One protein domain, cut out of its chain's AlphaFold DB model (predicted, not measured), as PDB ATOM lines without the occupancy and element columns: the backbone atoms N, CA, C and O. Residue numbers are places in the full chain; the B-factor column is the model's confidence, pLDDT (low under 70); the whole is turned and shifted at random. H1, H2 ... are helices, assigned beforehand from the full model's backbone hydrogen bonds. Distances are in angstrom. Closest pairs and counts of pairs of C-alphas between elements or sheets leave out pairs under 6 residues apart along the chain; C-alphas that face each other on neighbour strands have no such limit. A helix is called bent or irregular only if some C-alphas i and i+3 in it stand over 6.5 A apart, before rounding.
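Overview. This is residues 53 to 200 and 210 to 257 of the 1209 residues of an uncharacterized protein of Rubrivivax sp (UniProt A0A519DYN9). Two helical lobes make this model: in the larger, H4, H6 and H5 stand side by side, the hairpin of H2 and H3 packs on them and short H1 lies across one end; in the smaller, H7, H8 and H9 cross steeply. H6 and H7 open as a V that joins the lobes. You have 196 printed residues with nine named helices, H1 to H9 in chain order, and no named strand: all helix. The whole is compact, with a radius of gyration of the C-alphas of 18.0 A and spans of 48 by 42 by 27 A.

Along the chain. Find C-alpha 104 at (8.109, 17.755, 90.214); H4, residues 104 to 129, runs 30.5 A from there. It is irregular, with C-alphas 105 and 108 8.5 A apart, and has a kink of 85 degrees near residue 112. Before it come H1, 53 to 59, H2, 62 to 83, and H3, 89 to 100; after it H5, 135 to 149, H6, 153 to 172, H7, 175 to 197, 32.4 A long, H8, 210 to 224, and H9, 241 to 256. H9 is irregular, but only just, with C-alphas 244 and 247 6.8 A apart; it ends at C-alpha 256, at (1.989, 48.992, 114.475).

Arrangement. H4, H5 and H6 form an up-and-down bundle, each running against the one before. Look at Gly 117 and Val 157, the closest C-alphas of H4 and H6, 4.8 A apart; H5 touches H6 at Met 149 and Ile 156, C-alphas 5.2 A apart. H2 touches H4 at a steep tilt of 51 degrees, C-alphas 73 and 122 closest at 6.3 A, and forms a hairpin with H3, C-alphas 74 and 91 closest at 7.0 A. H1 is close to H2 but not clearly touching, C-alphas 57 and 63 closest at 6.1 A. Among the other pairs that touch, H7 touches H8, C-alphas 191 and 215 closest at 5.4 A, and H8 touches H9, C-alphas 218 and 246 closest at 5.7 A. O i to N i+4 pairs are within hydrogen-bond range throughout H1, H2, H3, H5, H6, H7 and H8, in 16 of 22 in H4 and 10 of 12 in H9.

Size, cuts and confidence. The farthest C-alphas, Thr 131 and Pro 199, are 49.6 A apart. Residues 201 to 209 are not printed; C-alphas 200 and 210 are 13.5 A apart across the cut. H8 to H9 is a long link; pLDDT is under 70 at residues 210, 212 and 224 to 240.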
ATOM      1  N   GLU A  53      -9.143  21.256  89.647       91.00
ATOM      2  CA  GLU A  53      -9.180  22.298  88.620       91.00
ATOM      3  C   GLU A  53      -7.813  22.500  87.952       91.00
ATOM      4  O   GLU A  53      -7.739  22.782  86.757       91.00
ATOM      5  N   PHE A  54      -6.708  22.343  88.691       92.25
ATOM      6  CA  PHE A  54      -5.371  22.405  88.094       92.25
ATOM      7  C   PHE A  54      -5.033  21.126  87.335       92.25
ATOM      8  O   PHE A  54      -4.354  21.189  86.315       92.25
ATOM      9  N   VAL A  55      -5.503  19.967  87.800       91.88
ATOM     10  CA  VAL A  55      -5.376  18.706  87.057       91.88
ATOM     11  C   VAL A  55      -6.127  18.805  85.726       91.88
ATOM     12  O   VAL A  55      -5.573  18.439  84.689       91.88
ATOM     13  N   GLU A  56      -7.332  19.379  85.725       91.25
ATOM     14  CA  GLU A  56      -8.101  19.683  84.514       91.25
ATOM     15  C   GLU A  56      -7.386  20.702  83.622       91.25
ATOM     16  O   GLU A  56      -7.241  20.470  82.421       91.25
ATOM     17  N   PHE A  57      -6.868  21.793  84.196       94.19
ATOM     18  CA  PHE A  57      -6.060  22.777  83.471       94.19
ATOM     19  C   PHE A  57      -4.849  22.126  82.797       94.19
ATOM     20  O   PHE A  57      -4.627  22.346  81.607       94.19
ATOM     21  N   ARG A  58      -4.115  21.277  83.531       93.50
ATOM     22  CA  ARG A  58      -2.931  20.540  83.064       93.50
ATOM     23  C   ARG A  58      -3.262  19.535  81.958       93.50
ATOM     24  O   ARG A  58      -2.437  19.317  81.076       93.50
ATOM     25  N   ALA A  59      -4.448  18.931  81.994       94.00
ATOM     26  CA  ALA A  59      -4.937  18.034  80.946       94.00
ATOM     27  C   ALA A  59      -5.528  18.785  79.733       94.00
ATOM     28  O   ALA A  59      -5.673  18.205  78.656       94.00
ATOM     29  N   GLY A  60      -5.889  20.059  79.903       94.38
ATOM     30  CA  GLY A  60      -6.561  20.873  78.900       94.38
ATOM     31  C   GLY A  60      -5.631  21.524  77.864       94.38
ATOM     32  O   GLY A  60      -4.413  21.603  78.038       94.38
ATOM     33  N   PRO A  61      -6.199  22.084  76.778       93.81
ATOM     34  CA  PRO A  61      -5.439  22.751  75.714       93.81
ATOM     35  C   PRO A  61      -4.777  24.072  76.151       93.81
ATOM     36  O   PRO A  61      -3.954  24.616  75.415       93.81
ATOM     37  N   ALA A  62      -5.131  24.603  77.326       92.12
ATOM     38  CA  ALA A  62      -4.502  25.789  77.901       92.12
ATOM     39  C   ALA A  62      -3.094  25.498  78.449       92.12
ATOM     40  O   ALA A  62      -2.234  26.376  78.395       92.12
ATOM     41  N   TRP A  63      -2.821  24.266  78.897       94.50
ATOM     42  CA  TRP A  63      -1.533  23.902  79.487       94.50
ATOM     43  C   TRP A  63      -0.343  24.062  78.526       94.50
ATOM     44  O   TRP A  63       0.604  24.765  78.887       94.50
ATOM     45  N   PRO A  64      -0.369  23.525  77.286       94.38
ATOM     46  CA  PRO A  64       0.722  23.742  76.335       94.38
ATOM     47  C   PRO A  64       0.964  25.223  76.016       94.38
ATOM     48  O   PRO A  64       2.115  25.631  75.882       94.38
ATOM     49  N   ARG A  65      -0.102  26.037  75.951       94.44
ATOM     50  CA  ARG A  65       0.003  27.490  75.721       94.44
ATOM     51  C   ARG A  65       0.675  28.191  76.897       94.44
ATOM     52  O   ARG A  65       1.594  28.976  76.696       94.44
ATOM     53  N   ALA A  66       0.288  27.845  78.123       93.25
ATOM     54  CA  ALA A  66       0.918  28.387  79.319       93.25
ATOM     55  C   ALA A  66       2.411  28.036  79.382       93.25
ATOM     56  O   ALA A  66       3.228  28.889  79.728       93.25
ATOM     57  N   GLN A  67       2.784  26.805  79.009       94.69
ATOM     58  CA  GLN A  67       4.187  26.391  78.916       94.69
ATOM     59  C   GLN A  67       4.959  27.162  77.835       94.69
ATOM     60  O   GLN A  67       6.120  27.509  78.044       94.69
ATOM     61  N   GLU A  68       4.339  27.440  76.690       95.19
ATOM     62  CA  GLU A  68       4.943  28.245  75.624       95.19
ATOM     63  C   GLU A  68       5.184  29.695  76.069       95.19
ATOM     64  O   GLU A  68       6.283  30.218  75.891       95.19
ATOM     65  N   GLU A  69       4.215  30.311  76.749       94.88
ATOM     66  CA  GLU A  69       4.344  31.662  77.313       94.88
ATOM     67  C   GLU A  69       5.437  31.749  78.397       94.88
ATOM     68  O   GLU A  69       6.202  32.717  78.449       94.88
ATOM     69  N   TRP A  70       5.580  30.711  79.229       95.69
ATOM     70  CA  TRP A  70       6.699  30.593  80.168       95.69
ATOM     71  C   TRP A  70       8.050  30.503  79.452       95.69
ATOM     72  O   TRP A  70       8.989  31.201  79.835       95.69
ATOM     73  N   ARG A  71       8.167  29.667  78.410       95.94
ATOM     74  CA  ARG A  71       9.407  29.551  77.618       95.94
ATOM     75  C   ARG A  71       9.784  30.888  76.989       95.94
ATOM     76  O   ARG A  71      10.929  31.302  77.134       95.94
ATOM     77  N   ALA A  72       8.819  31.586  76.390       96.31
ATOM     78  CA  ALA A  72       9.036  32.911  75.817       96.31
ATOM     79  C   ALA A  72       9.526  33.921  76.870       96.31
ATOM     80  O   ALA A  72      10.467  34.674  76.619       96.31
ATOM     81  N   SER A  73       8.947  33.890  78.073       96.94
ATOM     82  CA  SER A  73       9.371  34.749  79.185       96.94
ATOM     83  C   SER A  73      10.798  34.431  79.653       96.94
ATOM     84  O   SER A  73      11.603  35.343  79.847       96.94
ATOM     85  N   PHE A  74      11.157  33.148  79.778       97.31
ATOM     86  CA  PHE A  74      12.525  32.737  80.109       97.31
ATOM     87  C   PHE A  74      13.532  33.138  79.032       97.31
ATOM     88  O   PHE A  74      14.614  33.626  79.359       97.31
ATOM     89  N   ASP A  75      13.191  32.974  77.757       96.94
ATOM     90  CA  ASP A  75      14.060  33.371  76.651       96.94
ATOM     91  C   ASP A  75      14.275  34.896  76.639       96.94
ATOM     92  O   ASP A  75      15.397  35.360  76.420       96.94
ATOM     93  N   ALA A  76      13.246  35.682  76.974       97.31
ATOM     94  CA  ALA A  76      13.363  37.130  77.128       97.31
ATOM     95  C   ALA A  76      14.270  37.533  78.306       97.31
ATOM     96  O   ALA A  76      15.113  38.423  78.148       97.31
ATOM     97  N   LEU A  77      14.162  36.860  79.459       97.62
ATOM     98  CA  LEU A  77      15.065  37.074  80.597       97.62
ATOM     99  C   LEU A  77      16.522  36.745  80.247       97.62
ATOM    100  O   LEU A  77      17.418  37.528  80.558       97.62
ATOM    101  N   ARG A  78      16.769  35.631  79.548       97.62
ATOM    102  CA  ARG A  78      18.120  35.247  79.107       97.62
ATOM    103  C   ARG A  78      18.688  36.220  78.079       97.62
ATOM    104  O   ARG A  78      19.858  36.590  78.159       97.62
ATOM    105  N   ALA A  79      17.862  36.690  77.145       97.19
ATOM    106  CA  ALA A  79      18.263  37.720  76.192       97.19
ATOM    107  C   ALA A  79      18.621  39.041  76.895       97.19
ATOM    108  O   ALA A  79      19.582  39.703  76.501       97.19
ATOM    109  N   PHE A  80      17.883  39.416  77.946       97.62
ATOM    110  CA  PHE A  80      18.215  40.567  78.786       97.62
ATOM    111  C   PHE A  80      19.551  40.362  79.521       97.62
ATOM    112  O   PHE A  80      20.430  41.216  79.412       97.62
ATOM    113  N   ALA A  81      19.741  39.220  80.190       97.75
ATOM    114  CA  ALA A  81      20.972  38.895  80.913       97.75
ATOM    115  C   ALA A  81      22.204  38.910  79.998       97.75
ATOM    116  O   ALA A  81      23.191  39.580  80.294       97.75
ATOM    117  N   SER A  82      22.107  38.265  78.832       97.19
ATOM    118  CA  SER A  82      23.174  38.223  77.829       97.19
ATOM    119  C   SER A  82      23.543  39.620  77.315       97.19
ATOM    120  O   SER A  82      24.725  39.959  77.257       97.19
ATOM    121  N   ARG A  83      22.545  40.464  77.009       97.62
ATOM    122  CA  ARG A  83      22.760  41.844  76.535       97.62
ATOM    123  C   ARG A  83      23.477  42.723  77.564       97.62
ATOM    124  O   ARG A  83      24.172  43.656  77.173       97.62
ATOM    125  N   HIS A  84      23.285  42.447  78.852       97.25
ATOM    126  CA  HIS A  84      23.807  43.254  79.958       97.25
ATOM    127  C   HIS A  84      24.914  42.556  80.764       97.25
ATOM    128  O   HIS A  84      25.285  43.047  81.827       97.25
ATOM    129  N   HIS A  85      25.463  41.445  80.256       96.81
ATOM    130  CA  HIS A  85      26.527  40.662  80.898       96.81
ATOM    131  C   HIS A  85      26.201  40.242  82.347       96.81
ATOM    132  O   HIS A  85      27.058  40.293  83.228       96.81
ATOM    133  N   LEU A  86      24.952  39.847  82.600       96.62
ATOM    134  CA  LEU A  86      24.496  39.307  83.883       96.62
ATOM    135  C   LEU A  86      24.500  37.773  83.837       96.62
ATOM    136  O   LEU A  86      24.313  37.191  82.768       96.62
ATOM    137  N   ALA A  87      24.680  37.125  84.988       95.31
ATOM    138  CA  ALA A  87      24.541  35.675  85.102       95.31
ATOM    139  C   ALA A  87      23.074  35.254  84.881       95.31
ATOM    140  O   ALA A  87      22.161  35.902  85.398       95.31
ATOM    141  N   ASP A  88      22.841  34.185  84.114       96.38
ATOM    142  CA  ASP A  88      21.512  33.606  83.857       96.38
ATOM    143  C   ASP A  88      21.348  32.187  84.434       96.38
ATOM    144  O   ASP A  88      20.350  31.518  84.167       96.38
ATOM    145  N   GLU A  89      22.305  31.741  85.251       95.81
ATOM    146  CA  GLU A  89      22.389  30.389  85.819       95.81
ATOM    147  C   GLU A  89      21.118  30.008  86.597       95.81
ATOM    148  O   GLU A  89      20.532  28.952  86.342       95.81
ATOM    149  N   ASP A  90      20.626  30.897  87.464       93.38
ATOM    150  CA  ASP A  90      19.406  30.664  88.251       93.38
ATOM    151  C   ASP A  90      18.136  30.647  87.390       93.38
ATOM    152  O   ASP A  90      17.204  29.887  87.660       93.38
ATOM    153  N   VAL A  91      18.103  31.429  86.303       95.50
ATOM    154  CA  VAL A  91      16.988  31.428  85.339       95.50
ATOM    155  C   VAL A  91      16.947  30.099  84.588       95.50
ATOM    156  O   VAL A  91      15.874  29.520  84.402       95.50
ATOM    157  N   VAL A  92      18.112  29.595  84.167       95.31
ATOM    158  CA  VAL A  92      18.247  28.299  83.491       95.31
ATOM    159  C   VAL A  92      17.854  27.159  84.430       95.31
ATOM    160  O   VAL A  92      17.066  26.296  84.037       95.31
ATOM    161  N   LEU A  93      18.336  27.178  85.676       93.19
ATOM    162  CA  LEU A  93      17.995  26.173  86.683       93.19
ATOM    163  C   LEU A  93      16.493  26.167  86.991       93.19
ATOM    164  O   LEU A  93      15.873  25.101  87.014       93.19
ATOM    165  N   PHE A  94      15.890  27.342  87.191       94.69
ATOM    166  CA  PHE A  94      14.458  27.448  87.458       94.69
ATOM    167  C   PHE A  94      13.621  26.968  86.267       94.69
ATOM    168  O   PHE A  94      12.685  26.187  86.452       94.69
ATOM    169  N   ARG A  95      13.994  27.345  85.034       95.56
ATOM    170  CA  ARG A  95      13.358  26.834  83.811       95.56
ATOM    171  C   ARG A  95      13.420  25.310  83.742       95.56
ATOM    172  O   ARG A  95      12.393  24.694  83.466       95.56
ATOM    173  N   SER A  96      14.588  24.716  83.988       93.44
ATOM    174  CA  SER A  96      14.782  23.261  83.952       93.44
ATOM    175  C   SER A  96      13.877  22.560  84.976       93.44
ATOM    176  O   SER A  96      13.040  21.737  84.607       93.44
ATOM    177  N   ARG A  97      13.892  23.007  86.239       93.25
ATOM    178  CA  ARG A  97      13.039  22.447  87.304       93.25
ATOM    179  C   ARG A  97      11.539  22.602  87.032       93.25
ATOM    180  O   ARG A  97      10.753  21.717  87.367       93.25
ATOM    181  N   LEU A  98      11.116  23.732  86.462       94.12
ATOM    182  CA  LEU A  98       9.699  24.001  86.200       94.12
ATOM    183  C   LEU A  98       9.177  23.266  84.954       94.12
ATOM    184  O   LEU A  98       8.020  22.843  84.941       94.12
ATOM    185  N   MET A  99       9.998  23.137  83.907       92.00
ATOM    186  CA  MET A  99       9.560  22.686  82.578       92.00
ATOM    187  C   MET A  99      10.079  21.300  82.188       92.00
ATOM    188  O   MET A  99       9.332  20.542  81.574       92.00
ATOM    189  N   GLU A 100      11.331  20.967  82.501       88.31
ATOM    190  CA  GLU A 100      11.980  19.714  82.077       88.31
ATOM    191  C   GLU A 100      11.684  18.581  83.063       88.31
ATOM    192  O   GLU A 100      11.278  17.497  82.650       88.31
ATOM    193  N   ASP A 101      11.720  18.871  84.365       86.44
ATOM    194  CA  ASP A 101      11.349  17.921  85.425       86.44
ATOM    195  C   ASP A 101       9.826  17.820  85.631       86.44
ATOM    196  O   ASP A 101       9.353  17.397  86.686       86.44
ATOM    197  N   ASN A 102       9.023  18.266  84.655       81.50
ATOM    198  CA  ASN A 102       7.559  18.354  84.746       81.50
ATOM    199  C   ASN A 102       7.053  19.082  86.008       81.50
ATOM    200  O   ASN A 102       5.934  18.827  86.468       81.50
ATOM    201  N   GLY A 103       7.872  19.976  86.570       81.56
ATOM    202  CA  GLY A 103       7.548  20.711  87.781       81.56
ATOM    203  C   GLY A 103       7.530  19.870  89.054       81.56
ATOM    204  O   GLY A 103       7.004  20.351  90.053       81.56
ATOM    205  N   LEU A 104       8.085  18.649  89.047       83.88
ATOM    206  CA  LEU A 104       8.109  17.755  90.214       83.88
ATOM    207  C   LEU A 104       8.756  18.419  91.438       83.88
ATOM    208  O   LEU A 104       8.277  18.267  92.556       83.88
ATOM    209  N   TYR A 105       9.793  19.234  91.224       84.56
ATOM    210  CA  TYR A 105      10.436  19.999  92.298       84.56
ATOM    211  C   TYR A 105       9.486  21.015  92.967       84.56
ATOM    212  O   TYR A 105       9.640  21.343  94.141       84.56
ATOM    213  N   TYR A 106       8.488  21.507  92.228       90.00
ATOM    214  CA  TYR A 106       7.528  22.517  92.672       90.00
ATOM    215  C   TYR A 106       6.100  21.977  92.748       90.00
ATOM    216  O   TYR A 106       5.171  22.777  92.694       90.00
ATOM    217  N   GLU A 107       5.899  20.660  92.854       86.12
ATOM    218  CA  GLU A 107       4.587  20.031  92.651       86.12
ATOM    219  C   GLU A 107       3.474  20.691  93.486       86.12
ATOM    220  O   GLU A 107       2.442  21.073  92.939       86.12
ATOM    221  N   ALA A 108       3.728  20.971  94.768       82.19
ATOM    222  CA  ALA A 108       2.772  21.641  95.660       82.19
ATOM    223  C   ALA A 108       2.498  23.126  95.322       82.19
ATOM    224  O   ALA A 108       1.511  23.695  95.776       82.19
ATOM    225  N   TYR A 109       3.359  23.766  94.528       88.31
ATOM    226  CA  TYR A 109       3.308  25.193  94.182       88.31
ATOM    227  C   TYR A 109       2.976  25.448  92.706       88.31
ATOM    228  O   TYR A 109       2.857  26.602  92.289       88.31
ATOM    229  N   LEU A 110       2.803  24.393  91.905       91.94
ATOM    230  CA  LEU A 110       2.485  24.501  90.484       91.94
ATOM    231  C   LEU A 110       1.257  25.382  90.188       91.94
ATOM    232  O   LEU A 110       1.372  26.230  89.299       91.94
ATOM    233  N   PRO A 111       0.135  25.294  90.934       91.50
ATOM    234  CA  PRO A 111      -1.002  26.189  90.727       91.50
ATOM    235  C   PRO A 111      -0.645  27.673  90.877       91.50
ATOM    236  O   PRO A 111      -1.075  28.498  90.076       91.50
ATOM    237  N   GLN A 112       0.185  28.024  91.864       88.62
ATOM    238  CA  GLN A 112       0.583  29.409  92.149       88.62
ATOM    239  C   GLN A 112       1.573  29.932  91.108       88.62
ATOM    240  O   GLN A 112       1.467  31.075  90.660       88.62
ATOM    241  N   LEU A 113       2.505  29.077  90.681       92.75
ATOM    242  CA  LEU A 113       3.454  29.399  89.622       92.75
ATOM    243  C   LEU A 113       2.714  29.638  88.301       92.75
ATOM    244  O   LEU A 113       2.873  30.694  87.706       92.75
ATOM    245  N   TYR A 114       1.819  28.745  87.881       93.69
ATOM    246  CA  TYR A 114       1.069  28.887  86.622       93.69
ATOM    247  C   TYR A 114      -0.117  29.870  86.674       93.69
ATOM    248  O   TYR A 114      -0.808  30.043  85.670       93.69
ATOM    249  N   SER A 115      -0.330  30.537  87.810       90.62
ATOM    250  CA  SER A 115      -1.294  31.629  87.971       90.62
ATOM    251  C   SER A 115      -0.571  32.958  88.235       90.62
ATOM    252  O   SER A 115      -0.126  33.636  87.308       90.62
ATOM    253  N   ARG A 116      -0.410  33.341  89.507       89.38
ATOM    254  CA  ARG A 116       0.228  34.591  89.940       89.38
ATOM    255  C   ARG A 116       1.684  34.669  89.489       89.38
ATOM    256  O   ARG A 116       2.083  35.705  88.970       89.38
ATOM    257  N   GLY A 117       2.456  33.589  89.629       93.12
ATOM    258  CA  GLY A 117       3.870  33.557  89.242       93.12
ATOM    259  C   GLY A 117       4.084  33.919  87.771       93.12
ATOM    260  O   GLY A 117       4.889  34.792  87.463       93.12
ATOM    261  N   LYS A 118       3.295  33.323  86.876       94.50
ATOM    262  CA  LYS A 118       3.340  33.575  85.433       94.50
ATOM    263  C   LYS A 118       3.003  35.027  85.094       94.50
ATOM    264  O   LYS A 118       3.776  35.676  84.393       94.50
ATOM    265  N   ARG A 119       1.911  35.569  85.656       92.88
ATOM    266  CA  ARG A 119       1.523  36.984  85.473       92.88
ATOM    267  C   ARG A 119       2.629  37.939  85.936       92.88
ATOM    268  O   ARG A 119       2.965  38.888  85.230       92.88
ATOM    269  N   LYS A 120       3.238  37.670  87.097       94.25
ATOM    270  CA  LYS A 120       4.338  38.491  87.627       94.25
ATOM    271  C   LYS A 120       5.614  38.364  86.801       94.25
ATOM    272  O   LYS A 120       6.270  39.378  86.576       94.25
ATOM    273  N   LEU A 121       5.943  37.173  86.303       95.69
ATOM    274  CA  LEU A 121       7.074  37.003  85.396       95.69
ATOM    275  C   LEU A 121       6.871  37.786  84.094       95.69
ATOM    276  O   LEU A 121       7.783  38.496  83.680       95.69
ATOM    277  N   ALA A 122       5.686  37.709  83.484       94.81
ATOM    278  CA  ALA A 122       5.371  38.483  82.285       94.81
ATOM    279  C   ALA A 122       5.530  39.993  82.540       94.81
ATOM    280  O   ALA A 122       6.228  40.678  81.795       94.81
ATOM    281  N   ALA A 123       5.001  40.494  83.662       93.75
ATOM    282  CA  ALA A 123       5.179  41.889  84.067       93.75
ATOM    283  C   ALA A 123       6.658  42.272  84.279       93.75
ATOM    284  O   ALA A 123       7.063  43.386  83.933       93.75
ATOM    285  N   CYS A 124       7.479  41.361  84.814       96.19
ATOM    286  CA  CYS A 124       8.922  41.570  84.940       96.19
ATOM    287  C   CYS A 124       9.598  41.661  83.570       96.19
ATOM    288  O   CYS A 124      10.377  42.582  83.339       96.19
ATOM    289  N   VAL A 125       9.286  40.744  82.652       97.12
ATOM    290  CA  VAL A 125       9.828  40.744  81.286       97.12
ATOM    291  C   VAL A 125       9.473  42.044  80.564       97.12
ATOM    292  O   VAL A 125      10.363  42.699  80.016       97.12
ATOM    293  N   ASP A 126       8.213  42.469  80.640       95.69
ATOM    294  CA  ASP A 126       7.751  43.725  80.048       95.69
ATOM    295  C   ASP A 126       8.476  44.933  80.645       95.69
ATOM    296  O   ASP A 126       8.930  45.811  79.909       95.69
ATOM    297  N   GLY A 127       8.623  44.977  81.975       94.38
ATOM    298  CA  GLY A 127       9.351  46.030  82.682       94.38
ATOM    299  C   GLY A 127      10.833  46.081  82.300       94.38
ATOM    300  O   GLY A 127      11.369  47.151  82.008       94.38
ATOM    301  N   LEU A 128      11.493  44.925  82.225       96.88
ATOM    302  CA  LEU A 128      12.894  44.810  81.820       96.88
ATOM    303  C   LEU A 128      13.106  45.185  80.348       96.88
ATOM    304  O   LEU A 128      14.176  45.688  79.999       96.88
ATOM    305  N   ALA A 129      12.103  45.016  79.486       95.94
ATOM    306  CA  ALA A 129      12.161  45.435  78.087       95.94
ATOM    307  C   ALA A 129      12.059  46.963  77.897       95.94
ATOM    308  O   ALA A 129      12.444  47.477  76.842       95.94
ATOM    309  N   GLN A 130      11.592  47.717  78.900       95.38
ATOM    310  CA  GLN A 130      11.392  49.164  78.774       95.38
ATOM    311  C   GLN A 130      12.720  49.928  78.749       95.38
ATOM    312  O   GLN A 130      13.357  50.166  79.773       95.38
ATOM    313  N   THR A 131      13.110  50.407  77.567       94.69
ATOM    314  CA  THR A 131      14.349  51.176  77.362       94.69
ATOM    315  C   THR A 131      14.353  52.547  78.037       94.69
ATOM    316  O   THR A 131      15.419  53.126  78.214       94.69
ATOM    317  N   ARG A 132      13.180  53.056  78.440       92.00
ATOM    318  CA  ARG A 132      13.047  54.307  79.204       92.00
ATOM    319  C   ARG A 132      13.500  54.171  80.659       92.00
ATOM    320  O   ARG A 132      13.808  55.184  81.275       92.00
ATOM    321  N   LEU A 133      13.531  52.954  81.208       91.12
ATOM    322  CA  LEU A 133      13.985  52.724  82.577       91.12
ATOM    323  C   LEU A 133      15.521  52.663  82.628       91.12
ATOM    324  O   LEU A 133      16.125  52.019  81.752       91.12
ATOM    325  N   PRO A 134      16.164  53.256  83.657       90.38
ATOM    326  CA  PRO A 134      17.613  53.198  83.825       90.38
ATOM    327  C   PRO A 134      18.126  51.757  83.766       90.38
ATOM    328  O   PRO A 134      17.583  50.862  84.420       90.38
ATOM    329  N   VAL A 135      19.155  51.521  82.949       94.94
ATOM    330  CA  VAL A 135      19.693  50.171  82.722       94.94
ATOM    331  C   VAL A 135      20.230  49.556  84.012       94.94
ATOM    332  O   VAL A 135      19.932  48.397  84.284       94.94
ATOM    333  N   ASP A 136      20.915  50.340  84.844       90.31
ATOM    334  CA  ASP A 136      21.495  49.864  86.102       90.31
ATOM    335  C   ASP A 136      20.413  49.413  87.086       90.31
ATOM    336  O   ASP A 136      20.529  48.349  87.690       90.31
ATOM    337  N   ALA A 137      19.311  50.164  87.173       88.38
ATOM    338  CA  ALA A 137      18.172  49.807  88.012       88.38
ATOM    339  C   ALA A 137      17.486  48.522  87.519       88.38
ATOM    340  O   ALA A 137      17.158  47.652  88.323       88.38
ATOM    341  N   ARG A 138      17.324  48.357  86.197       96.19
ATOM    342  CA  ARG A 138      16.811  47.106  85.612       96.19
ATOM    343  C   ARG A 138      17.745  45.923  85.882       96.19
ATOM    344  O   ARG A 138      17.261  44.848  86.216       96.19
ATOM    345  N   CYS A 139      19.060  46.117  85.777       96.38
ATOM    346  CA  CYS A 139      20.050  45.080  86.075       96.38
ATOM    347  C   CYS A 139      20.030  44.680  87.554       96.38
ATOM    348  O   CYS A 139      20.101  43.496  87.865       96.38
ATOM    349  N   GLU A 140      19.905  45.644  88.464       92.50
ATOM    350  CA  GLU A 140      19.826  45.371  89.899       92.50
ATOM    351  C   GLU A 140      18.541  44.626  90.276       92.50
ATOM    352  O   GLU A 140      18.590  43.646  91.019       92.50
ATOM    353  N   ILE A 141      17.396  45.036  89.720       93.75
ATOM    354  CA  ILE A 141      16.132  44.316  89.920       93.75
ATOM    355  C   ILE A 141      16.233  42.895  89.362       93.75
ATOM    356  O   ILE A 141      15.792  41.957  90.021       93.75
ATOM    357  N   PHE A 142      16.849  42.726  88.188       96.94
ATOM    358  CA  PHE A 142      17.087  41.410  87.607       96.94
ATOM    359  C   PHE A 142      17.903  40.516  88.549       96.94
ATOM    360  O   PHE A 142      17.447  39.419  88.840       96.94
ATOM    361  N   ARG A 143      19.042  40.986  89.085       95.56
ATOM    362  CA  ARG A 143      19.885  40.188  90.001       95.56
ATOM    363  C   ARG A 143      19.118  39.717  91.234       95.56
ATOM    364  O   ARG A 143      19.108  38.529  91.527       95.56
ATOM    365  N   ARG A 144      18.412  40.631  91.911       91.31
ATOM    366  CA  ARG A 144      17.616  40.290  93.104       91.31
ATOM    367  C   ARG A 144      16.500  39.301  92.789       91.31
ATOM    368  O   ARG A 144      16.225  38.404  93.576       91.31
ATOM    369  N   MET A 145      15.856  39.470  91.635       94.94
ATOM    370  CA  MET A 145      14.819  38.557  91.165       94.94
ATOM    371  C   MET A 145      15.392  37.158  90.906       94.94
ATOM    372  O   MET A 145      14.791  36.177  91.332       94.94
ATOM    373  N   THR A 146      16.543  37.049  90.231       94.50
ATOM    374  CA  THR A 146      17.160  35.756  89.896       94.50
ATOM    375  C   THR A 146      17.753  35.050  91.109       94.50
ATOM    376  O   THR A 146      17.583  33.841  91.223       94.50
ATOM    377  N   GLU A 147      18.319  35.789  92.068       89.56
ATOM    378  CA  GLU A 147      18.720  35.249  93.376       89.56
ATOM    379  C   GLU A 147      17.528  34.608  94.115       89.56
ATOM    380  O   GLU A 147      17.691  33.662  94.873       89.56
ATOM    381  N   GLY A 148      16.297  35.059  93.873       85.19
ATOM    382  CA  GLY A 148      15.094  34.422  94.414       85.19
ATOM    383  C   GLY A 148      14.690  33.111  93.731       85.19
ATOM    384  O   GLY A 148      13.999  32.276  94.322       85.19
ATOM    385  N   MET A 149      15.109  32.902  92.477       90.25
ATOM    386  CA  MET A 149      14.589  31.841  91.603       90.25
ATOM    387  C   MET A 149      15.093  30.432  91.949       90.25
ATOM    388  O   MET A 149      14.443  29.449  91.588       90.25
ATOM    389  N   TYR A 150      16.205  30.298  92.677       85.12
ATOM    390  CA  TYR A 150      16.740  28.983  93.065       85.12
ATOM    391  C   TYR A 150      16.034  28.357  94.284       85.12
ATOM    392  O   TYR A 150      16.271  27.182  94.601       85.12
ATOM    393  N   LEU A 151      15.169  29.125  94.960       84.25
ATOM    394  CA  LEU A 151      14.500  28.769  96.212       84.25
ATOM    395  C   LEU A 151      13.181  27.994  95.979       84.25
ATOM    396  O   LEU A 151      12.944  27.391  94.930       84.25
ATOM    397  N   CYS A 152      12.337  27.926  97.007       87.88
ATOM    398  CA  CYS A 152      11.028  27.273  96.993       87.88
ATOM    399  C   CYS A 152       9.996  28.041  96.141       87.88
ATOM    400  O   CYS A 152      10.062  29.261  96.018       87.88
ATOM    401  N   GLY A 153       8.990  27.341  95.599       85.94
ATOM    402  CA  GLY A 153       8.028  27.919  94.645       85.94
ATOM    403  C   GLY A 153       7.304  29.178  95.141       85.94
ATOM    404  O   GLY A 153       7.091  30.107  94.369       85.94
ATOM    405  N   MET A 154       6.994  29.254  96.437       84.12
ATOM    406  CA  MET A 154       6.376  30.435  97.047       84.12
ATOM    407  C   MET A 154       7.290  31.663  97.013       84.12
ATOM    408  O   MET A 154       6.863  32.733  96.588       84.12
ATOM    409  N   ARG A 155       8.559  31.497  97.403       85.88
ATOM    410  CA  ARG A 155       9.532  32.589  97.410       85.88
ATOM    411  C   ARG A 155       9.758  33.142  96.005       85.88
ATOM    412  O   ARG A 155       9.819  34.352  95.832       85.88
ATOM    413  N   ILE A 156       9.760  32.265  95.001       90.44
ATOM    414  CA  ILE A 156       9.842  32.663  93.591       90.44
ATOM    415  C   ILE A 156       8.690  33.605  93.220       90.44
ATOM    416  O   ILE A 156       8.922  34.646  92.615       90.44
ATOM    417  N   VAL A 157       7.447  33.279  93.595       89.81
ATOM    418  CA  VAL A 157       6.287  34.147  93.320       89.81
ATOM    419  C   VAL A 157       6.424  35.500  94.024       89.81
ATOM    420  O   VAL A 157       6.095  36.531  93.436       89.81
ATOM    421  N   GLU A 158       6.928  35.519  95.258       86.12
ATOM    422  CA  GLU A 158       7.131  36.755  96.019       86.12
ATOM    423  C   GLU A 158       8.222  37.649  95.437       86.12
ATOM    424  O   GLU A 158       7.998  38.857  95.327       86.12
ATOM    425  N   ASP A 159       9.360  37.068  95.054       88.88
ATOM    426  CA  ASP A 159      10.491  37.786  94.464       88.88
ATOM    427  C   ASP A 159      10.136  38.288  93.055       88.88
ATOM    428  O   ASP A 159      10.448  39.429  92.712       88.88
ATOM    429  N   LEU A 160       9.370  37.512  92.276       92.62
ATOM    430  CA  LEU A 160       8.766  37.977  91.023       92.62
ATOM    431  C   LEU A 160       7.796  39.141  91.256       92.62
ATOM    432  O   LEU A 160       7.813  40.122  90.514       92.62
ATOM    433  N   ALA A 161       6.948  39.070  92.285       88.25
ATOM    434  CA  ALA A 161       6.036  40.162  92.612       88.25
ATOM    435  C   ALA A 161       6.797  41.429  93.039       88.25
ATOM    436  O   ALA A 161       6.467  42.518  92.575       88.25
ATOM    437  N   ALA A 162       7.833  41.292  93.871       86.56
ATOM    438  CA  ALA A 162       8.677  42.404  94.303       86.56
ATOM    439  C   ALA A 162       9.437  43.039  93.128       86.56
ATOM    440  O   ALA A 162       9.511  44.265  93.035       86.56
ATOM    441  N   ALA A 163       9.952  42.226  92.201       91.38
ATOM    442  CA  ALA A 163      10.610  42.700  90.989       91.38
ATOM    443  C   ALA A 163       9.637  43.433  90.053       91.38
ATOM    444  O   ALA A 163       9.948  44.529  89.579       91.38
ATOM    445  N   ALA A 164       8.435  42.887  89.845       91.94
ATOM    446  CA  ALA A 164       7.388  43.530  89.054       91.94
ATOM    447  C   ALA A 164       6.968  44.879  89.663       91.94
ATOM    448  O   ALA A 164       6.860  45.876  88.946       91.94
ATOM    449  N   ASP A 165       6.790  44.936  90.986       85.62
ATOM    450  CA  ASP A 165       6.469  46.172  91.704       85.62
ATOM    451  C   ASP A 165       7.608  47.194  91.603       85.62
ATOM    452  O   ASP A 165       7.348  48.371  91.350       85.62
ATOM    453  N   ALA A 166       8.868  46.766  91.731       87.06
ATOM    454  CA  ALA A 166      10.033  47.637  91.585       87.06
ATOM    455  C   ALA A 166      10.137  48.227  90.169       87.06
ATOM    456  O   ALA A 166      10.350  49.431  90.013       87.06
ATOM    457  N   LEU A 167       9.915  47.420  89.127       91.44
ATOM    458  CA  LEU A 167       9.904  47.891  87.737       91.44
ATOM    459  C   LEU A 167       8.747  48.858  87.478       91.44
ATOM    460  O   LEU A 167       8.927  49.886  86.823       91.44
ATOM    461  N   ALA A 168       7.568  48.575  88.028       87.25
ATOM    462  CA  ALA A 168       6.427  49.467  87.901       87.25
ATOM    463  C   ALA A 168       6.616  50.785  88.670       87.25
ATOM    464  O   ALA A 168       6.201  51.840  88.190       87.25
ATOM    465  N   LEU A 169       7.279  50.747  89.828       84.75
ATOM    466  CA  LEU A 169       7.663  51.934  90.593       84.75
ATOM    467  C   LEU A 169       8.624  52.830  89.814       84.75
ATOM    468  O   LEU A 169       8.452  54.046  89.833       84.75
ATOM    469  N   LEU A 170       9.590  52.248  89.097       85.00
ATOM    470  CA  LEU A 170      10.477  53.009  88.213       85.00
ATOM    471  C   LEU A 170       9.724  53.644  87.036       85.00
ATOM    472  O   LEU A 170      10.114  54.706  86.561       85.00
ATOM    473  N   ARG A 171       8.650  53.000  86.564       84.56
ATOM    474  CA  ARG A 171       7.852  53.476  85.429       84.56
ATOM    475  C   ARG A 171       6.915  54.622  85.793       84.56
ATOM    476  O   ARG A 171       6.781  55.562  85.018       84.56
ATOM    477  N   GLU A 172       6.221  54.501  86.919       79.12
ATOM    478  CA  GLU A 172       5.083  55.368  87.254       79.12
ATOM    479  C   GLU A 172       5.356  56.301  88.435       79.12
ATOM    480  O   GLU A 172       4.661  57.301  88.575       79.12
ATOM    481  N   GLY A 173       6.331  55.994  89.298       72.25
ATOM    482  CA  GLY A 173       6.713  56.826  90.446       72.25
ATOM    483  C   GLY A 173       5.671  56.962  91.567       72.25
ATOM    484  O   GLY A 173       6.051  57.358  92.661       72.25
ATOM    485  N   ASP A 174       4.410  56.591  91.334       85.25
ATOM    486  CA  ASP A 174       3.242  56.936  92.153       85.25
ATOM    487  C   ASP A 174       3.380  56.597  93.653       85.25
ATOM    488  O   ASP A 174       3.668  55.458  94.052       85.25
ATOM    489  N   LEU A 175       3.074  57.595  94.490       91.12
ATOM    490  CA  LEU A 175       2.976  57.500  95.945       91.12
ATOM    491  C   LEU A 175       2.088  56.329  96.384       91.12
ATOM    492  O   LEU A 175       2.422  55.655  97.358       91.12
ATOM    493  N   ARG A 176       1.001  56.022  95.663       91.81
ATOM    494  CA  ARG A 176       0.141  54.866  95.977       91.81
ATOM    495  C   ARG A 176       0.902  53.545  95.920       91.81
ATOM    496  O   ARG A 176       0.775  52.726  96.832       91.81
ATOM    497  N   ARG A 177       1.700  53.324  94.870       87.56
ATOM    498  CA  ARG A 177       2.503  52.100  94.725       87.56
ATOM    499  C   ARG A 177       3.599  52.043  95.784       87.56
ATOM    500  O   ARG A 177       3.802  50.990  96.384       87.56
ATOM    501  N   ARG A 178       4.254  53.174  96.078       90.75
ATOM    502  CA  ARG A 178       5.264  53.243  97.148       90.75
ATOM    503  C   ARG A 178       4.650  52.939  98.507       90.75
ATOM    504  O   ARG A 178       5.213  52.154  99.265       90.75
ATOM    505  N   ALA A 179       3.478  53.499  98.798       91.94
ATOM    506  CA  ALA A 179       2.737  53.239 100.025       91.94
ATOM    507  C   ALA A 179       2.355  51.760 100.151       91.94
ATOM    508  O   ALA A 179       2.555  51.179 101.212       91.94
ATOM    509  N   ARG A 180       1.898  51.122  99.066       89.81
ATOM    510  CA  ARG A 180       1.637  49.673  99.032       89.81
ATOM    511  C   ARG A 180       2.903  48.863  99.334       89.81
ATOM    512  O   ARG A 180       2.875  47.982 100.189       89.81
ATOM    513  N   ALA A 181       4.026  49.198  98.699       87.00
ATOM    514  CA  ALA A 181       5.310  48.543  98.954       87.00
ATOM    515  C   ALA A 181       5.816  48.767 100.394       87.00
ATOM    516  O   ALA A 181       6.439  47.885 100.986       87.00
ATOM    517  N   ALA A 182       5.555  49.936 100.987       90.75
ATOM    518  CA  ALA A 182       5.859  50.221 102.389       90.75
ATOM    519  C   ALA A 182       4.963  49.415 103.347       90.75
ATOM    520  O   ALA A 182       5.477  48.813 104.285       90.75
ATOM    521  N   VAL A 183       3.653  49.333 103.084       91.38
ATOM    522  CA  VAL A 183       2.714  48.494 103.852       91.38
ATOM    523  C   VAL A 183       3.149  47.032 103.818       91.38
ATOM    524  O   VAL A 183       3.241  46.408 104.871       91.38
ATOM    525  N   ARG A 184       3.490  46.498 102.637       86.88
ATOM    526  CA  ARG A 184       3.982  45.123 102.489       86.88
ATOM    527  C   ARG A 184       5.246  44.865 103.315       86.88
ATOM    528  O   ARG A 184       5.277  43.904 104.072       86.88
ATOM    529  N   ARG A 185       6.242  45.755 103.249       87.81
ATOM    530  CA  ARG A 185       7.468  45.631 104.059       87.81
ATOM    531  C   ARG A 185       7.193  45.683 105.560       87.81
ATOM    532  O   ARG A 185       7.806  44.929 106.306       87.81
ATOM    533  N   ILE A 186       6.269  46.536 106.012       89.38
ATOM    534  CA  ILE A 186       5.868  46.575 107.426       89.38
ATOM    535  C   ILE A 186       5.193  45.255 107.817       89.38
ATOM    536  O   ILE A 186       5.545  44.689 108.845       89.38
ATOM    537  N   LEU A 187       4.278  44.730 106.993       87.81
ATOM    538  CA  LEU A 187       3.639  43.431 107.235       87.81
ATOM    539  C   LEU A 187       4.682  42.310 107.378       87.81
ATOM    540  O   LEU A 187       4.631  41.563 108.349       87.81
ATOM    541  N   GLU A 188       5.656  42.240 106.468       86.62
ATOM    542  CA  GLU A 188       6.745  41.252 106.492       86.62
ATOM    543  C   GLU A 188       7.630  41.391 107.742       86.62
ATOM    544  O   GLU A 188       7.915  40.400 108.416       86.62
ATOM    545  N   GLN A 189       8.020  42.617 108.109       89.06
ATOM    546  CA  GLN A 189       8.802  42.886 109.322       89.06
ATOM    547  C   GLN A 189       8.058  42.470 110.596       89.06
ATOM    548  O   GLN A 189       8.649  41.864 111.490       89.06
ATOM    549  N   GLU A 190       6.769  42.795 110.692       89.81
ATOM    550  CA  GLU A 190       5.963  42.473 111.869       89.81
ATOM    551  C   GLU A 190       5.631  40.982 111.949       89.81
ATOM    552  O   GLU A 190       5.602  40.423 113.048       89.81
ATOM    553  N   ALA A 191       5.448  40.317 110.810       85.94
ATOM    554  CA  ALA A 191       5.269  38.873 110.734       85.94
ATOM    555  C   ALA A 191       6.532  38.130 111.195       85.94
ATOM    556  O   ALA A 191       6.443  37.284 112.082       85.94
ATOM    557  N   LEU A 192       7.711  38.516 110.689       85.88
ATOM    558  CA  LEU A 192       9.000  37.973 111.135       85.88
ATOM    559  C   LEU A 192       9.239  38.223 112.627       85.88
ATOM    560  O   LEU A 192       9.719  37.348 113.347       85.88
ATOM    561  N   TRP A 193       8.894  39.417 113.120       88.69
ATOM    562  CA  TRP A 193       8.989  39.709 114.546       88.69
ATOM    563  C   TRP A 193       8.071  38.791 115.355       88.69
ATOM    564  O   TRP A 193       8.517  38.198 116.335       88.69
ATOM    565  N   THR A 194       6.813  38.649 114.934       87.38
ATOM    566  CA  THR A 194       5.809  37.825 115.623       87.38
ATOM    567  C   THR A 194       6.233  36.369 115.646       87.38
ATOM    568  O   THR A 194       6.156  35.739 116.696       87.38
ATOM    569  N   GLU A 195       6.768  35.841 114.550       84.44
ATOM    570  CA  GLU A 195       7.272  34.472 114.524       84.44
ATOM    571  C   GLU A 195       8.425  34.262 115.516       84.44
ATOM    572  O   GLU A 195       8.430  33.276 116.251       84.44
ATOM    573  N   ARG A 196       9.362  35.213 115.607       84.69
ATOM    574  CA  ARG A 196      10.514  35.119 116.521       84.69
ATOM    575  C   ARG A 196      10.149  35.235 118.000       84.69
ATOM    576  O   ARG A 196      10.896  34.741 118.841       84.69
ATOM    577  N   HIS A 197       9.044  35.906 118.321       85.62
ATOM    578  CA  HIS A 197       8.648  36.221 119.701       85.62
ATOM    579  C   HIS A 197       7.421  35.440 120.185       85.62
ATOM    580  O   HIS A 197       7.077  35.527 121.362       85.62
ATOM    581  N   THR A 198       6.771  34.661 119.316       82.25
ATOM    582  CA  THR A 198       5.681  33.760 119.705       82.25
ATOM    583  C   THR A 198       6.292  32.439 120.183       82.25
ATOM    584  O   THR A 198       6.935  31.753 119.384       82.25
ATOM    585  N   PRO A 199       6.150  32.057 121.469       76.62
ATOM    586  CA  PRO A 199       6.740  30.822 121.975       76.62
ATOM    587  C   PRO A 199       6.214  29.621 121.189       76.62
ATOM    588  O   PRO A 199       5.006  29.401 121.107       76.62
ATOM    589  N   SER A 200       7.117  28.819 120.623       71.19
ATOM    590  CA  SER A 200       6.718  27.555 120.001       71.19
ATOM    591  C   SER A 200       6.166  26.617 121.078       71.19
ATOM    592  O   SER A 200       6.798  26.434 122.119       71.19
ATOM    593  N   LEU A 210      11.973  27.817 107.487       61.75
ATOM    594  CA  LEU A 210      10.558  27.916 107.095       61.75
ATOM    595  C   LEU A 210       9.921  29.274 107.445       61.75
ATOM    596  O   LEU A 210       8.738  29.458 107.166       61.75
ATOM    597  N   GLU A 211      10.680  30.218 108.022       71.12
ATOM    598  CA  GLU A 211      10.160  31.519 108.489       71.12
ATOM    599  C   GLU A 211       9.418  32.271 107.373       71.12
ATOM    600  O   GLU A 211       8.276  32.701 107.525       71.12
ATOM    601  N   ILE A 212      10.016  32.320 106.181       69.56
ATOM    602  CA  ILE A 212       9.446  33.023 105.025       69.56
ATOM    603  C   ILE A 212       8.098  32.419 104.602       69.56
ATOM    604  O   ILE A 212       7.173  33.155 104.276       69.56
ATOM    605  N   HIS A 213       7.951  31.093 104.664       71.81
ATOM    606  CA  HIS A 213       6.711  30.419 104.278       71.81
ATOM    607  C   HIS A 213       5.552  30.720 105.221       71.81
ATOM    608  O   HIS A 213       4.425  30.927 104.770       71.81
ATOM    609  N   HIS A 214       5.818  30.736 106.529       73.56
ATOM    610  CA  HIS A 214       4.793  31.073 107.509       73.56
ATOM    611  C   HIS A 214       4.426  32.550 107.415       73.56
ATOM    612  O   HIS A 214       3.246  32.871 107.409       73.56
ATOM    613  N   VAL A 215       5.414  33.438 107.282       77.81
ATOM    614  CA  VAL A 215       5.185  34.880 107.131       77.81
ATOM    615  C   VAL A 215       4.314  35.178 105.912       77.81
ATOM    616  O   VAL A 215       3.302  35.863 106.047       77.81
ATOM    617  N   ALA A 216       4.661  34.620 104.754       76.12
ATOM    618  CA  ALA A 216       3.885  34.757 103.527       76.12
ATOM    619  C   ALA A 216       2.444  34.251 103.699       76.12
ATOM    620  O   ALA A 216       1.491  34.963 103.379       76.12
ATOM    621  N   GLY A 217       2.284  33.050 104.272       75.19
ATOM    622  CA  GLY A 217       0.976  32.442 104.527       75.19
ATOM    623  C   GLY A 217       0.105  33.269 105.474       75.19
ATOM    624  O   GLY A 217      -1.052  33.533 105.165       75.19
ATOM    625  N   VAL A 218       0.667  33.756 106.586       77.50
ATOM    626  CA  VAL A 218      -0.058  34.598 107.553       77.50
ATOM    627  C   VAL A 218      -0.446  35.945 106.924       77.50
ATOM    628  O   VAL A 218      -1.548  36.438 107.162       77.50
ATOM    629  N   ILE A 219       0.427  36.559 106.114       80.06
ATOM    630  CA  ILE A 219       0.116  37.822 105.425       80.06
ATOM    631  C   ILE A 219      -1.037  37.635 104.438       80.06
ATOM    632  O   ILE A 219      -1.941  38.472 104.407       80.06
ATOM    633  N   GLU A 220      -1.028  36.558 103.651       76.19
ATOM    634  CA  GLU A 220      -2.136  36.255 102.744       76.19
ATOM    635  C   GLU A 220      -3.430  35.959 103.511       76.19
ATOM    636  O   GLU A 220      -4.475  36.515 103.177       76.19
ATOM    637  N   GLU A 221      -3.376  35.206 104.614       74.00
ATOM    638  CA  GLU A 221      -4.557  34.959 105.452       74.00
ATOM    639  C   GLU A 221      -5.139  36.265 106.027       74.00
ATOM    640  O   GLU A 221      -6.353  36.481 106.021       74.00
ATOM    641  N   LEU A 222      -4.285  37.200 106.454       75.94
ATOM    642  CA  LEU A 222      -4.717  38.519 106.923       75.94
ATOM    643  C   LEU A 222      -5.302  39.395 105.811       75.94
ATOM    644  O   LEU A 222      -6.236  40.155 106.080       75.94
ATOM    645  N   ARG A 223      -4.791  39.295 104.577       74.88
ATOM    646  CA  ARG A 223      -5.395  39.952 103.403       74.88
ATOM    647  C   ARG A 223      -6.780  39.385 103.107       74.88
ATOM    648  O   ARG A 223      -7.677  40.134 102.724       74.88
ATOM    649  N   LEU A 224      -6.962  38.084 103.318       65.62
ATOM    650  CA  LEU A 224      -8.222  37.387 103.081       65.62
ATOM    651  C   LEU A 224      -9.252  37.588 104.201       65.62
ATOM    652  O   LEU A 224     -10.440  37.496 103.912       65.62
ATOM    653  N   ALA A 225      -8.848  37.948 105.427       55.34
ATOM    654  CA  ALA A 225      -9.689  38.040 106.635       55.34
ATOM    655  C   ALA A 225     -10.841  39.088 106.632       55.34
ATOM    656  O   ALA A 225     -11.417  39.386 107.680       55.34
ATOM    657  N   GLY A 226     -11.211  39.655 105.478       51.16
ATOM    658  CA  GLY A 226     -12.488  40.354 105.238       51.16
ATOM    659  C   GLY A 226     -13.508  39.537 104.424       51.16
ATOM    660  O   GLY A 226     -14.639  39.977 104.226       51.16
ATOM    661  N   ARG A 227     -13.110  38.358 103.945       48.66
ATOM    662  CA  ARG A 227     -13.928  37.330 103.299       48.66
ATOM    663  C   ARG A 227     -13.894  36.113 104.226       48.66
ATOM    664  O   ARG A 227     -12.870  35.887 104.865       48.66
ATOM    665  N   ASP A 228     -14.998  35.371 104.346       35.84
ATOM    666  CA  ASP A 228     -15.016  34.130 105.138       35.84
ATOM    667  C   ASP A 228     -13.787  33.293 104.742       35.84
ATOM    668  O   ASP A 228     -13.629  33.038 103.538       35.84
ATOM    669  N   PRO A 229     -12.889  32.931 105.682       41.22
ATOM    670  CA  PRO A 229     -11.738  32.109 105.355       41.22
ATOM    671  C   PRO A 229     -12.285  30.837 104.716       41.22
ATOM    672  O   PRO A 229     -13.013  30.066 105.348       41.22
ATOM    673  N   ARG A 230     -12.023  30.658 103.416       44.91
ATOM    674  CA  ARG A 230     -12.442  29.443 102.723       44.91
ATOM    675  C   ARG A 230     -11.734  28.306 103.445       44.91
ATOM    676  O   ARG A 230     -10.513  28.299 103.521       44.91
ATOM    677  N   ARG A 231     -12.509  27.355 103.975       43.00
ATOM    678  CA  ARG A 231     -12.031  26.153 104.690       43.00
ATOM    679  C   ARG A 231     -11.004  25.319 103.906       43.00
ATOM    680  O   ARG A 231     -10.410  24.414 104.480       43.00
ATOM    681  N   ASP A 232     -10.796  25.655 102.638       46.06
ATOM    682  CA  ASP A 232      -9.953  24.966 101.672       46.06
ATOM    683  C   ASP A 232      -8.651  25.744 101.368       46.06
ATOM    684  O   ASP A 232      -7.982  25.460 100.372       46.06
ATOM    685  N   ASP A 233      -8.293  26.749 102.186       45.94
ATOM    686  CA  ASP A 233      -7.078  27.546 101.985       45.94
ATOM    687  C   ASP A 233      -5.792  26.711 102.239       45.94
ATOM    688  O   ASP A 233      -5.631  26.128 103.319       45.94
ATOM    689  N   PRO A 234      -4.855  26.658 101.269       44.28
ATOM    690  CA  PRO A 234      -3.549  25.983 101.329       44.28
ATOM    691  C   PRO A 234      -2.646  26.337 102.505       44.28
ATOM    692  O   PRO A 234      -1.714  25.585 102.799       44.28
ATOM    693  N   PHE A 235      -2.862  27.496 103.118       47.12
ATOM    694  CA  PHE A 235      -2.106  27.986 104.265       47.12
ATOM    695  C   PHE A 235      -2.856  27.753 105.586       47.12
ATOM    696  O   PHE A 235      -2.271  27.905 106.653       47.12
ATOM    697  N   SER A 236      -4.091  27.240 105.511       46.09
ATOM    698  CA  SER A 236      -4.895  26.702 106.617       46.09
ATOM    699  C   SER A 236      -4.985  25.155 106.728       46.09
ATOM    700  O   SER A 236      -5.933  24.672 107.357       46.09
ATOM    701  N   PRO A 237      -4.063  24.294 106.224       43.53
ATOM    702  CA  PRO A 237      -4.016  22.927 106.729       43.53
ATOM    703  C   PRO A 237      -3.641  22.995 108.221       43.53
ATOM    704  O   PRO A 237      -3.005  23.964 108.644       43.53
ATOM    705  N   PRO A 238      -3.993  21.999 109.054       45.53
ATOM    706  CA  PRO A 238      -3.864  22.048 110.515       45.53
ATOM    707  C   PRO A 238      -2.405  21.956 111.007       45.53
ATOM    708  O   PRO A 238      -2.114  21.396 112.062       45.53
ATOM    709  N   ASN A 239      -1.458  22.538 110.280       50.12
ATOM    710  CA  ASN A 239      -0.209  23.001 110.843       50.12
ATOM    711  C   ASN A 239      -0.583  24.195 111.718       50.12
ATOM    712  O   ASN A 239      -0.509  25.334 111.266       50.12
ATOM    713  N   GLY A 240      -1.018  23.930 112.957       62.41
ATOM    714  CA  GLY A 240      -1.539  24.949 113.877       62.41
ATOM    715  C   GLY A 240      -0.690  26.221 113.952       62.41
ATOM    716  O   GLY A 240      -1.228  27.269 114.237       62.41
ATOM    717  N   ARG A 241       0.591  26.169 113.570       71.75
ATOM    718  CA  ARG A 241       1.522  27.295 113.526       71.75
ATOM    719  C   ARG A 241       1.051  28.539 112.752       71.75
ATOM    720  O   ARG A 241       1.318  29.620 113.249       71.75
ATOM    721  N   ILE A 242       0.399  28.444 111.585       76.62
ATOM    722  CA  ILE A 242      -0.081  29.663 110.888       76.62
ATOM    723  C   ILE A 242      -1.236  30.284 111.682       76.62
ATOM    724  O   ILE A 242      -1.144  31.445 112.071       76.62
ATOM    725  N   ALA A 243      -2.240  29.486 112.056       76.62
ATOM    726  CA  ALA A 243      -3.338  29.926 112.921       76.62
ATOM    727  C   ALA A 243      -2.847  30.479 114.279       76.62
ATOM    728  O   ALA A 243      -3.367  31.482 114.766       76.62
ATOM    729  N   ASP A 244      -1.798  29.872 114.848       80.19
ATOM    730  CA  ASP A 244      -1.136  30.297 116.084       80.19
ATOM    731  C   ASP A 244      -0.462  31.677 115.917       80.19
ATOM    732  O   ASP A 244      -0.300  32.394 116.901       80.19
ATOM    733  N   LEU A 245      -0.074  32.069 114.693       83.12
ATOM    734  CA  LEU A 245       0.594  33.342 114.381       83.12
ATOM    735  C   LEU A 245      -0.360  34.441 113.890       83.12
ATOM    736  O   LEU A 245      -0.051  35.621 114.074       83.12
ATOM    737  N   VAL A 246      -1.510  34.095 113.304       85.00
ATOM    738  CA  VAL A 246      -2.463  35.062 112.724       85.00
ATOM    739  C   VAL A 246      -2.995  36.035 113.766       85.00
ATOM    740  O   VAL A 246      -2.945  37.245 113.547       85.00
ATOM    741  N   GLU A 247      -3.488  35.546 114.906       85.56
ATOM    742  CA  GLU A 247      -4.083  36.421 115.923       85.56
ATOM    743  C   GLU A 247      -3.033  37.288 116.652       85.56
ATOM    744  O   GLU A 247      -3.264  38.497 116.803       85.56
ATOM    745  N   PRO A 248      -1.844  36.764 117.025       85.88
ATOM    746  CA  PRO A 248      -0.744  37.597 117.506       85.88
ATOM    747  C   PRO A 248      -0.304  38.656 116.492       85.88
ATOM    748  O   PRO A 248      -0.157  39.826 116.858       85.88
ATOM    749  N   LEU A 249      -0.151  38.288 115.212       87.06
ATOM    750  CA  LEU A 249       0.253  39.240 114.181       87.06
ATOM    751  C   LEU A 249      -0.833  40.294 113.956       87.06
ATOM    752  O   LEU A 249      -0.524  41.477 113.892       87.06
ATOM    753  N   ARG A 250      -2.109  39.908 113.908       86.25
ATOM    754  CA  ARG A 250      -3.252  40.832 113.812       86.25
ATOM    755  C   ARG A 250      -3.269  41.836 114.958       86.25
ATOM    756  O   ARG A 250      -3.406  43.040 114.724       86.25
ATOM    757  N   THR A 251      -3.102  41.352 116.188       83.06
ATOM    758  CA  THR A 251      -3.030  42.194 117.389       83.06
ATOM    759  C   THR A 251      -1.902  43.211 117.252       83.06
ATOM    760  O   THR A 251      -2.095  44.409 117.464       83.06
ATOM    761  N   ARG A 252      -0.733  42.745 116.813       85.25
ATOM    762  CA  ARG A 252       0.447  43.580 116.626       85.25
ATOM    763  C   ARG A 252       0.302  44.576 115.479       85.25
ATOM    764  O   ARG A 252       0.660  45.740 115.641       85.25
ATOM    765  N   LEU A 253      -0.259  44.181 114.341       85.44
ATOM    766  CA  LEU A 253      -0.515  45.065 113.199       85.44
ATOM    767  C   LEU A 253      -1.527  46.153 113.534       85.44
ATOM    768  O   LEU A 253      -1.346  47.290 113.117       85.44
ATOM    769  N   THR A 254      -2.528  45.849 114.358       81.75
ATOM    770  CA  THR A 254      -3.475  46.860 114.858       81.75
ATOM    771  C   THR A 254      -2.770  47.960 115.653       81.75
ATOM    772  O   THR A 254      -3.211  49.105 115.645       81.75
ATOM    773  N   GLN A 255      -1.646  47.636 116.297       80.25
ATOM    774  CA  GLN A 255      -0.831  48.591 117.050       80.25
ATOM    775  C   GLN A 255       0.249  49.270 116.198       80.25
ATOM    776  O   GLN A 255       0.649  50.392 116.490       80.25
ATOM    777  N   THR A 256       0.761  48.588 115.174       84.50
ATOM    778  CA  THR A 256       1.989  48.992 114.475       84.50
ATOM    779  C   THR A 256       1.755  49.532 113.074       84.50
ATOM    780  O   THR A 256       2.466  50.446 112.658       84.50
ATOM    781  N   LEU A 257       0.778  49.009 112.334       89.75
ATOM    782  CA  LEU A 257       0.491  49.421 110.967       89.75
ATOM    783  C   LEU A 257      -0.392  50.671 110.970       89.75
ATOM    784  O   LEU A 257      -1.589  50.619 110.709       89.75
TER     785      LEU A 257